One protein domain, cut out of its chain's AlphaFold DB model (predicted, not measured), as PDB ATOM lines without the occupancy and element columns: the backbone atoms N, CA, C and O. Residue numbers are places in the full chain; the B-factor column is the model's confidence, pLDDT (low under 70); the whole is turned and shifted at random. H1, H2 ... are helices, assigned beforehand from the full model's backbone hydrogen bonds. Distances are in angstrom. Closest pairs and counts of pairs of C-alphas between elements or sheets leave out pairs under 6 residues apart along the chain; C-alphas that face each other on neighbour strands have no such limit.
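Overview. This is residues 2 to 72 of the 72 residues of an uncharacterized protein of Schaedlerella arabinosiphila (UniProt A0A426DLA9). This model has little regular structure: a long winding of loops, residues 8 to 59, forms most of the body, with the short helix H1 before it and the longer H2 at one end of the long axis. Residues 24 to 25 and 52 to 53 pair antiparallel within the loops. The printed part has 71 residues with two named helices, H1 then H2, and no named strand; the class is all helix, with only 15 residues in named elements. It is compact, with a radius of gyration of the C-alphas of 11.2 A, yet elongated, spanning 33 by 21 by 18 A.

Along the chain. Find C-alpha 4 at (216.477, 239.811, 203.927), where H1, residues 4 to 7, begins. H2, residues 60 to 70, runs 15.0 A from C-alpha 60 at (229.719, 248.714, 193.074) to C-alpha 70 at (242.470, 245.715, 200.421).

Arrangement. H1 and H2 are apart. In H2 every O i to N i+4 pair is within hydrogen-bond range; H1 is too short for such a pair.

Size, cuts and confidence. Glu 41 and Leu 72 have the C-alphas farthest apart, 34.2 A. The link from H1 to H2 is long, 52 residues. The printed part has no cut, and no printed residue is under 70 in pLDDT.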
ATOM      1  N   LYS A   2     217.398 232.370 203.159       82.25
ATOM      2  CA  LYS A   2     217.908 233.346 204.137       82.25
ATOM      3  C   LYS A   2     216.927 234.512 204.245       82.25
ATOM      4  O   LYS A   2     216.257 234.828 203.266       82.25
ATOM      5  N   SER A   3     216.836 235.135 205.413       90.06
ATOM      6  CA  SER A   3     216.051 236.361 205.581       90.06
ATOM      7  C   SER A   3     216.719 237.548 204.879       90.06
ATOM      8  O   SER A   3     217.939 237.579 204.706       90.06
ATOM      9  N   GLU A   4     215.942 238.575 204.527       89.19
ATOM     10  CA  GLU A   4     216.477 239.811 203.927       89.19
ATOM     11  C   GLU A   4     217.556 240.459 204.803       89.19
ATOM     12  O   GLU A   4     218.571 240.946 204.303       89.19
ATOM     13  N   LYS A   5     217.386 240.390 206.129       90.62
ATOM     14  CA  LYS A   5     218.351 240.904 207.108       90.62
ATOM     15  C   LYS A   5     219.699 240.181 207.034       90.62
ATOM     16  O   LYS A   5     220.732 240.819 207.202       90.62
ATOM     17  N   GLU A   6     219.701 238.877 206.762       95.06
ATOM     18  CA  GLU A   6     220.924 238.078 206.579       95.06
ATOM     19  C   GLU A   6     221.583 238.291 205.211       95.06
ATOM     20  O   GLU A   6     222.752 237.953 205.028       95.06
ATOM     21  N   LEU A   7     220.836 238.834 204.249       96.38
ATOM     22  CA  LEU A   7     221.308 239.134 202.902       96.38
ATOM     23  C   LEU A   7     221.672 240.606 202.712       96.38
ATOM     24  O   LEU A   7     222.098 240.975 201.624       96.38
ATOM     25  N   CYS A   8     221.522 241.456 203.727       96.25
ATOM     26  CA  CYS A   8     221.847 242.873 203.632       96.25
ATOM     27  C   CYS A   8     223.240 243.145 204.213       96.25
ATOM     28  O   CYS A   8     223.455 243.114 205.427       96.25
ATOM     29  N   PHE A   9     224.200 243.429 203.336       97.00
ATOM     30  CA  PHE A   9     225.580 243.724 203.703       97.00
ATOM     31  C   PHE A   9     225.873 245.211 203.529       97.00
ATOM     32  O   PHE A   9     225.423 245.854 202.579       97.00
ATOM     33  N   LYS A  10     226.702 245.776 204.416       96.38
ATOM     34  CA  LYS A  10     227.183 247.149 204.227       96.38
ATOM     35  C   LYS A  10     227.999 247.220 202.934       96.38
ATOM     36  O   LYS A  10     228.764 246.313 202.610       96.38
ATOM     37  N   PHE A  11     227.921 248.355 202.246       96.62
ATOM     38  CA  PHE A  11     228.641 248.584 200.987       96.62
ATOM     39  C   PHE A  11     230.160 248.342 201.090       96.62
ATOM     40  O   PHE A  11     230.784 247.894 200.134       96.62
ATOM     41  N   ARG A  12     230.746 248.594 202.270       96.00
ATOM     42  CA  ARG A  12     232.178 248.414 202.565       96.00
ATOM     43  C   ARG A  12     232.516 247.115 203.308       96.00
ATOM     44  O   ARG A  12     233.653 246.955 203.727       96.00
ATOM     45  N   SER A  13     231.550 246.225 203.540       96.38
ATOM     46  CA  SER A  13     231.851 244.923 204.150       96.38
ATOM     47  C   SER A  13     232.795 244.118 203.246       96.38
ATOM     48  O   SER A  13     232.681 244.261 202.025       96.38
ATOM     49  N   PRO A  14     233.656 243.244 203.807       97.44
ATOM     50  CA  PRO A  14     234.510 242.339 203.036       97.44
ATOM     51  C   PRO A  14     233.758 241.606 201.920       97.44
ATOM     52  O   PRO A  14     232.560 241.346 202.055       97.44
ATOM     53  N   LEU A  15     234.450 241.288 200.823       98.19
ATOM     54  CA  LEU A  15     233.897 240.491 199.727       98.19
ATOM     55  C   LEU A  15     233.430 239.116 200.221       98.19
ATOM     56  O   LEU A  15     234.134 238.428 200.955       98.19
ATOM     57  N   ASN A  16     232.233 238.732 199.793       97.44
ATOM     58  CA  ASN A  16     231.677 237.400 199.967       97.44
ATOM     59  C   ASN A  16     232.071 236.517 198.776       97.44
ATOM     60  O   ASN A  16     232.320 237.000 197.668       97.44
ATOM     61  N   ILE A  17     232.023 235.199 198.972       96.12
ATOM     62  CA  ILE A  17     232.092 234.251 197.856       96.12
ATOM     63  C   ILE A  17     230.913 234.531 196.910       96.12
ATOM     64  O   ILE A  17     229.761 234.558 197.339       96.12
ATOM     65  N   GLY A  18     231.213 234.748 195.628       95.69
ATOM     66  CA  GLY A  18     230.224 235.070 194.594       95.69
ATOM     67  C   GLY A  18     230.106 236.558 194.253       95.69
ATOM     68  O   GLY A  18     229.507 236.878 193.224       95.69
ATOM     69  N   ASP A  19     230.714 237.456 195.038       98.19
ATOM     70  CA  ASP A  19     230.878 238.857 194.636       98.19
ATOM     71  C   ASP A  19     231.813 238.953 193.415       98.19
ATOM     72  O   ASP A  19     232.908 238.384 193.393       98.19
ATOM     73  N   THR A  20     231.396 239.712 192.403       98.19
ATOM     74  CA  THR A  20     232.221 240.063 191.234       98.19
ATOM     75  C   THR A  20     232.041 241.542 190.902       98.19
ATOM     76  O   THR A  20     231.246 242.238 191.531       98.19
ATOM     77  N   GLU A  21     232.725 242.041 189.872       97.69
ATOM     78  CA  GLU A  21     232.528 243.411 189.377       97.69
ATOM     79  C   GLU A  21     231.067 243.732 189.011       97.69
ATOM     80  O   GLU A  21     230.661 244.892 189.096       97.69
ATOM     81  N   ASN A  22     230.280 242.720 188.626       97.88
ATOM     82  CA  ASN A  22     228.948 242.896 188.039       97.88
ATOM     83  C   ASN A  22     227.807 242.320 188.894       97.88
ATOM     84  O   ASN A  22     226.645 242.474 188.528       97.88
ATOM     85  N   GLN A  23     228.110 241.657 190.011       98.38
ATOM     86  CA  GLN A  23     227.094 241.060 190.880       98.38
ATOM     87  C   GLN A  23     227.534 241.059 192.343       98.38
ATOM     88  O   GLN A  23     228.730 241.139 192.636       98.38
ATOM     89  N   THR A  24     226.569 240.904 193.251       98.50
ATOM     90  CA  THR A  24     226.847 240.733 194.683       98.50
ATOM     91  C   THR A  24     226.164 239.506 195.261       98.50
ATOM     92  O   THR A  24     225.030 239.211 194.897       98.50
ATOM     93  N   TYR A  25     226.813 238.819 196.200       98.19
ATOM     94  CA  TYR A  25     226.125 237.915 197.114       98.19
ATOM     95  C   TYR A  25     225.412 238.733 198.192       98.19
ATOM     96  O   TYR A  25     226.042 239.467 198.959       98.19
ATOM     97  N   GLY A  26     224.087 238.615 198.227       98.00
ATOM     98  CA  GLY A  26     223.219 239.503 198.987       98.00
ATOM     99  C   GLY A  26     223.060 240.885 198.347       98.00
ATOM    100  O   GLY A  26     223.576 241.188 197.270       98.00
ATOM    101  N   CYS A  27     222.319 241.747 199.031       97.62
ATOM    102  CA  CYS A  27     222.172 243.156 198.722       97.62
ATOM    103  C   CYS A  27     223.307 243.965 199.361       97.62
ATOM    104  O   CYS A  27     223.574 243.851 200.556       97.62
ATOM    105  N   ARG A  28     223.948 244.828 198.566       97.44
ATOM    106  CA  ARG A  28     224.914 245.839 199.037       97.44
ATOM    107  C   ARG A  28     224.439 247.271 198.805       97.44
ATOM    108  O   ARG A  28     225.228 248.213 198.894       97.44
ATOM    109  N   HIS A  29     223.160 247.447 198.474       94.94
ATOM    110  CA  HIS A  29     222.570 248.774 198.362       94.94
ATOM    111  C   HIS A  29     222.547 249.424 199.750       94.94
ATOM    112  O   HIS A  29     222.154 248.788 200.724       94.94
ATOM    113  N   SER A  30     222.969 250.684 199.859       89.81
ATOM    114  CA  SER A  30     223.014 251.395 201.148       89.81
ATOM    115  C   SER A  30     221.630 251.591 201.768       89.81
ATOM    116  O   SER A  30     221.514 251.665 202.988       89.81
ATOM    117  N   ASN A  31     220.601 251.668 200.925       91.62
ATOM    118  CA  ASN A  31     219.196 251.686 201.311       91.62
ATOM    119  C   ASN A  31     218.385 250.813 200.330       91.62
ATOM    120  O   ASN A  31     218.054 251.297 199.245       91.62
ATOM    121  N   PRO A  32     218.148 249.525 200.627       92.25
ATOM    122  CA  PRO A  32     217.417 248.627 199.731       92.25
ATOM    123  C   PRO A  32     215.971 249.058 199.449       92.25
ATOM    124  O   PRO A  32     215.485 248.782 198.354       92.25
ATOM    125  N   ASP A  33     215.328 249.791 200.363       91.12
ATOM    126  CA  ASP A  33     213.908 250.174 200.275       91.12
ATOM    127  C   ASP A  33     213.608 251.089 199.078       91.12
ATOM    128  O   ASP A  33     212.501 251.095 198.547       91.12
ATOM    129  N   ILE A  34     214.607 251.851 198.620       93.75
ATOM    130  CA  ILE A  34     214.486 252.755 197.463       93.75
ATOM    131  C   ILE A  34     215.007 252.138 196.157       93.75
ATOM    132  O   ILE A  34     215.074 252.811 195.127       93.75
ATOM    133  N   CYS A  35     215.459 250.882 196.180       95.50
ATOM    134  CA  CYS A  35     216.040 250.249 195.006       95.50
ATOM    135  C   CYS A  35     214.936 249.803 194.040       95.50
ATOM    136  O   CYS A  35     214.218 248.847 194.310       95.50
ATOM    137  N   GLY A  36     214.861 250.414 192.854       95.00
ATOM    138  CA  GLY A  36     213.887 250.028 191.820       95.00
ATOM    139  C   GLY A  36     214.055 248.608 191.255       95.00
ATOM    140  O   GLY A  36     213.219 248.166 190.477       95.00
ATOM    141  N   ASN A  37     215.127 247.894 191.624       95.94
ATOM    142  CA  ASN A  37     215.324 246.486 191.278       95.94
ATOM    143  C   ASN A  37     215.024 245.525 192.448       95.94
ATOM    144  O   ASN A  37     215.225 244.321 192.290       95.94
ATOM    145  N   ALA A  38     214.621 246.028 193.621       94.94
ATOM    146  CA  ALA A  38     214.293 245.190 194.771       94.94
ATOM    147  C   ALA A  38     213.136 244.236 194.437       94.94
ATOM    148  O   ALA A  38     212.219 244.594 193.703       94.94
ATOM    149  N   ASN A  39     213.200 243.012 194.965       94.38
ATOM    150  CA  ASN A  39     212.170 241.973 194.832       94.38
ATOM    151  C   ASN A  39     211.825 241.528 193.398       94.38
ATOM    152  O   ASN A  39     210.875 240.779 193.200       94.38
ATOM    153  N   LEU A  40     212.621 241.911 192.395       96.62
ATOM    154  CA  LEU A  40     212.505 241.368 191.043       96.62
ATOM    155  C   LEU A  40     213.143 239.973 190.979       96.62
ATOM    156  O   LEU A  40     214.353 239.851 191.188       96.62
ATOM    157  N   GLU A  41     212.346 238.949 190.658       93.88
ATOM    158  CA  GLU A  41     212.710 237.518 190.725       93.88
ATOM    159  C   GLU A  41     214.018 237.170 190.008       93.88
ATOM    160  O   GLU A  41     214.821 236.403 190.522       93.88
ATOM    161  N   GLU A  42     214.296 237.788 188.859       95.06
ATOM    162  CA  GLU A  42     215.513 237.509 188.088       95.06
ATOM    163  C   GLU A  42     216.717 238.378 188.471       95.06
ATOM    164  O   GLU A  42     217.826 238.159 187.977       95.06
ATOM    165  N   ILE A  43     216.549 239.355 189.364       97.19
ATOM    166  CA  ILE A  43     217.578 240.364 189.645       97.19
ATOM    167  C   ILE A  43     217.986 240.399 191.113       97.19
ATOM    168  O   ILE A  43     219.178 240.500 191.391       97.19
ATOM    169  N   CYS A  44     217.031 240.380 192.036       97.56
ATOM    170  CA  CYS A  44     217.275 240.744 193.423       97.56
ATOM    171  C   CYS A  44     217.689 239.539 194.271       97.56
ATOM    172  O   CYS A  44     217.030 238.501 194.275       97.56
ATOM    173  N   ALA A  45     218.740 239.725 195.069       97.38
ATOM    174  CA  ALA A  45     219.233 238.711 195.995       97.38
ATOM    175  C   ALA A  45     218.182 238.237 197.013       97.38
ATOM    176  O   ALA A  45     218.291 237.118 197.491       97.38
ATOM    177  N   PHE A  46     217.185 239.062 197.353       96.12
ATOM    178  CA  PHE A  46     216.164 238.712 198.348       96.12
ATOM    179  C   PHE A  46     215.172 237.648 197.870       96.12
ATOM    180  O   PHE A  46     214.598 236.941 198.690       96.12
ATOM    181  N   VAL A  47     214.991 237.516 196.555       96.38
ATOM    182  CA  VAL A  47     213.999 236.606 195.957       96.38
ATOM    183  C   VAL A  47     214.635 235.515 195.098       96.38
ATOM    184  O   VAL A  47     214.027 234.472 194.874       96.38
ATOM    185  N   ARG A  48     215.880 235.706 194.642       95.81
ATOM    186  CA  ARG A  48     216.611 234.692 193.878       95.81
ATOM    187  C   ARG A  48     217.069 233.537 194.763       95.81
ATOM    188  O   ARG A  48     217.666 233.742 195.816       95.81
ATOM    189  N   ASN A  49     216.924 232.312 194.258       94.50
ATOM    190  CA  ASN A  49     217.352 231.090 194.953       94.50
ATOM    191  C   ASN A  49     218.862 231.040 195.260       94.50
ATOM    192  O   ASN A  49     219.271 230.411 196.235       94.50
ATOM    193  N   ASP A  50     219.691 231.701 194.447       96.00
ATOM    194  CA  ASP A  50     221.146 231.778 194.639       96.00
ATOM    195  C   ASP A  50     221.586 232.934 195.554       96.00
ATOM    196  O   ASP A  50     222.755 233.022 195.926       96.00
ATOM    197  N   ASN A  51     220.649 233.788 195.977       97.31
ATOM    198  CA  ASN A  51     220.891 235.005 196.746       97.31
ATOM    199  C   ASN A  51     221.853 235.999 196.060       97.31
ATOM    200  O   ASN A  51     222.537 236.768 196.738       97.31
ATOM    201  N   ILE A  52     221.932 235.993 194.726       98.00
ATOM    202  CA  ILE A  52     222.774 236.921 193.961       98.00
ATOM    203  C   ILE A  52     221.968 238.146 193.539       98.00
ATOM    204  O   ILE A  52     220.887 238.017 192.981       98.00
ATOM    205  N   CYS A  53     222.509 239.348 193.727       98.00
ATOM    206  CA  CYS A  53     222.009 240.547 193.068       98.00
ATOM    207  C   CYS A  53     222.732 240.736 191.730       98.00
ATOM    208  O   CYS A  53     223.940 240.973 191.708       98.00
ATOM    209  N   LYS A  54     221.996 240.675 190.614       98.06
ATOM    210  CA  LYS A  54     222.548 240.857 189.254       98.06
ATOM    211  C   LYS A  54     222.622 242.314 188.788       98.06
ATOM    212  O   LYS A  54     223.141 242.590 187.711       98.06
ATOM    213  N   ARG A  55     222.064 243.249 189.563       97.19
ATOM    214  CA  ARG A  55     222.109 244.693 189.284       97.19
ATOM    215  C   ARG A  55     222.513 245.470 190.534       97.19
ATOM    216  O   ARG A  55     221.682 246.178 191.110       97.19
ATOM    217  N   PRO A  56     223.768 245.322 190.992       96.38
ATOM    218  CA  PRO A  56     224.274 246.151 192.071       96.38
ATOM    219  C   PRO A  56     224.338 247.625 191.636       96.38
ATOM    220  O   PRO A  56     224.163 247.958 190.460       96.38
ATOM    221  N   SER A  57     224.572 248.532 192.587       94.56
ATOM    222  CA  SER A  57     224.678 249.963 192.281       94.56
ATOM    223  C   SER A  57     225.781 250.232 191.249       94.56
ATOM    224  O   SER A  57     226.788 249.531 191.204       94.56
ATOM    225  N   ALA A  58     225.659 251.309 190.469       93.81
ATOM    226  CA  ALA A  58     226.698 251.700 189.507       93.81
ATOM    227  C   ALA A  58     228.075 251.942 190.168       93.81
ATOM    228  O   ALA A  58     229.119 251.779 189.542       93.81
ATOM    229  N   SER A  59     228.084 252.296 191.457       95.69
ATOM    230  CA  SER A  59     229.299 252.456 192.260       95.69
ATOM    231  C   SER A  59     229.952 251.136 192.681       95.69
ATOM    232  O   SER A  59     231.104 251.154 193.120       95.69
ATOM    233  N   TRP A  60     229.253 250.001 192.567       97.44
ATOM    234  CA  TRP A  60     229.719 248.714 193.074       97.44
ATOM    235  C   TRP A  60     231.020 248.264 192.429       97.44
ATOM    236  O   TRP A  60     231.943 247.918 193.150       97.44
ATOM    237  N   ARG A  61     231.146 248.344 191.101       97.88
ATOM    238  CA  ARG A  61     232.360 247.906 190.396       97.88
ATOM    239  C   ARG A  61     233.630 248.541 190.969       97.88
ATOM    240  O   ARG A  61     234.605 247.850 191.250       97.88
ATOM    241  N   LYS A  62     233.595 249.858 191.205       97.62
ATOM    242  CA  LYS A  62     234.709 250.596 191.816       97.62
ATOM    243  C   LYS A  62     234.981 250.125 193.249       97.62
ATOM    244  O   LYS A  62     236.135 250.004 193.645       97.62
ATOM    245  N   GLN A  63     233.929 249.864 194.020       97.81
ATOM    246  CA  GLN A  63     234.049 249.371 195.391       97.81
ATOM    247  C   GLN A  63     234.577 247.933 195.457       97.81
ATOM    248  O   GLN A  63     235.393 247.645 196.322       97.81
ATOM    249  N   TYR A  64     234.150 247.053 194.551       98.12
ATOM    250  CA  TYR A  64     234.633 245.680 194.447       98.12
ATOM    251  C   TYR A  64     236.146 245.645 194.226       98.12
ATOM    252  O   TYR A  64     236.848 244.968 194.970       98.12
ATOM    253  N   LEU A  65     236.651 246.420 193.256       98.19
ATOM    254  CA  LEU A  65     238.087 246.502 192.972       98.19
ATOM    255  C   LEU A  65     238.871 246.998 194.191       98.19
ATOM    256  O   LEU A  65     239.853 246.375 194.575       98.19
ATOM    257  N   LYS A  66     238.366 248.042 194.860       97.88
ATOM    258  CA  LYS A  66     238.962 248.550 196.099       97.88
ATOM    259  C   LYS A  66     239.024 247.477 197.196       97.88
ATOM    260  O   LYS A  66     240.069 247.291 197.801       97.88
ATOM    261  N   LEU A  67     237.924 246.766 197.450       97.50
ATOM    262  CA  LEU A  67     237.893 245.712 198.473       97.50
ATOM    263  C   LEU A  67     238.794 244.531 198.107       97.50
ATOM    264  O   LEU A  67     239.371 243.915 198.991       97.50
ATOM    265  N   LYS A  68     238.904 244.208 196.816       96.88
ATOM    266  CA  LYS A  68     239.780 243.144 196.327       96.88
ATOM    267  C   LYS A  68     241.251 243.491 196.553       96.88
ATOM    268  O   LYS A  68     242.004 242.618 196.955       96.88
ATOM    269  N   GLU A  69     241.638 244.744 196.322       96.44
ATOM    270  CA  GLU A  69     242.988 245.245 196.612       96.44
ATOM    271  C   GLU A  69     243.285 245.272 198.118       96.44
ATOM    272  O   GLU A  69     244.372 244.889 198.522       96.44
ATOM    273  N   GLU A  70     242.321 245.670 198.954       93.75
ATOM    274  CA  GLU A  70     242.470 245.715 200.421       93.75
ATOM    275  C   GLU A  70     242.554 244.327 201.088       93.75
ATOM    276  O   GLU A  70     242.884 244.235 202.269       93.75
ATOM    277  N   GLN A  71     242.207 243.258 200.367       85.62
ATOM    278  CA  GLN A  71     242.234 241.872 200.853       85.62
ATOM    279  C   GLN A  71     243.450 241.069 200.367       85.62
ATOM    280  O   GLN A  71     243.565 239.894 200.725       85.62
ATOM    281  N   LEU A  72     244.308 241.674 199.540       71.44
ATOM    282  CA  LEU A  72     245.612 241.132 199.149       71.44
ATOM    283  C   LEU A  72     246.661 241.441 200.222       71.44
ATOM    284  O   LEU A  72     247.510 240.552 200.449       71.44
TER     285      LEU A  72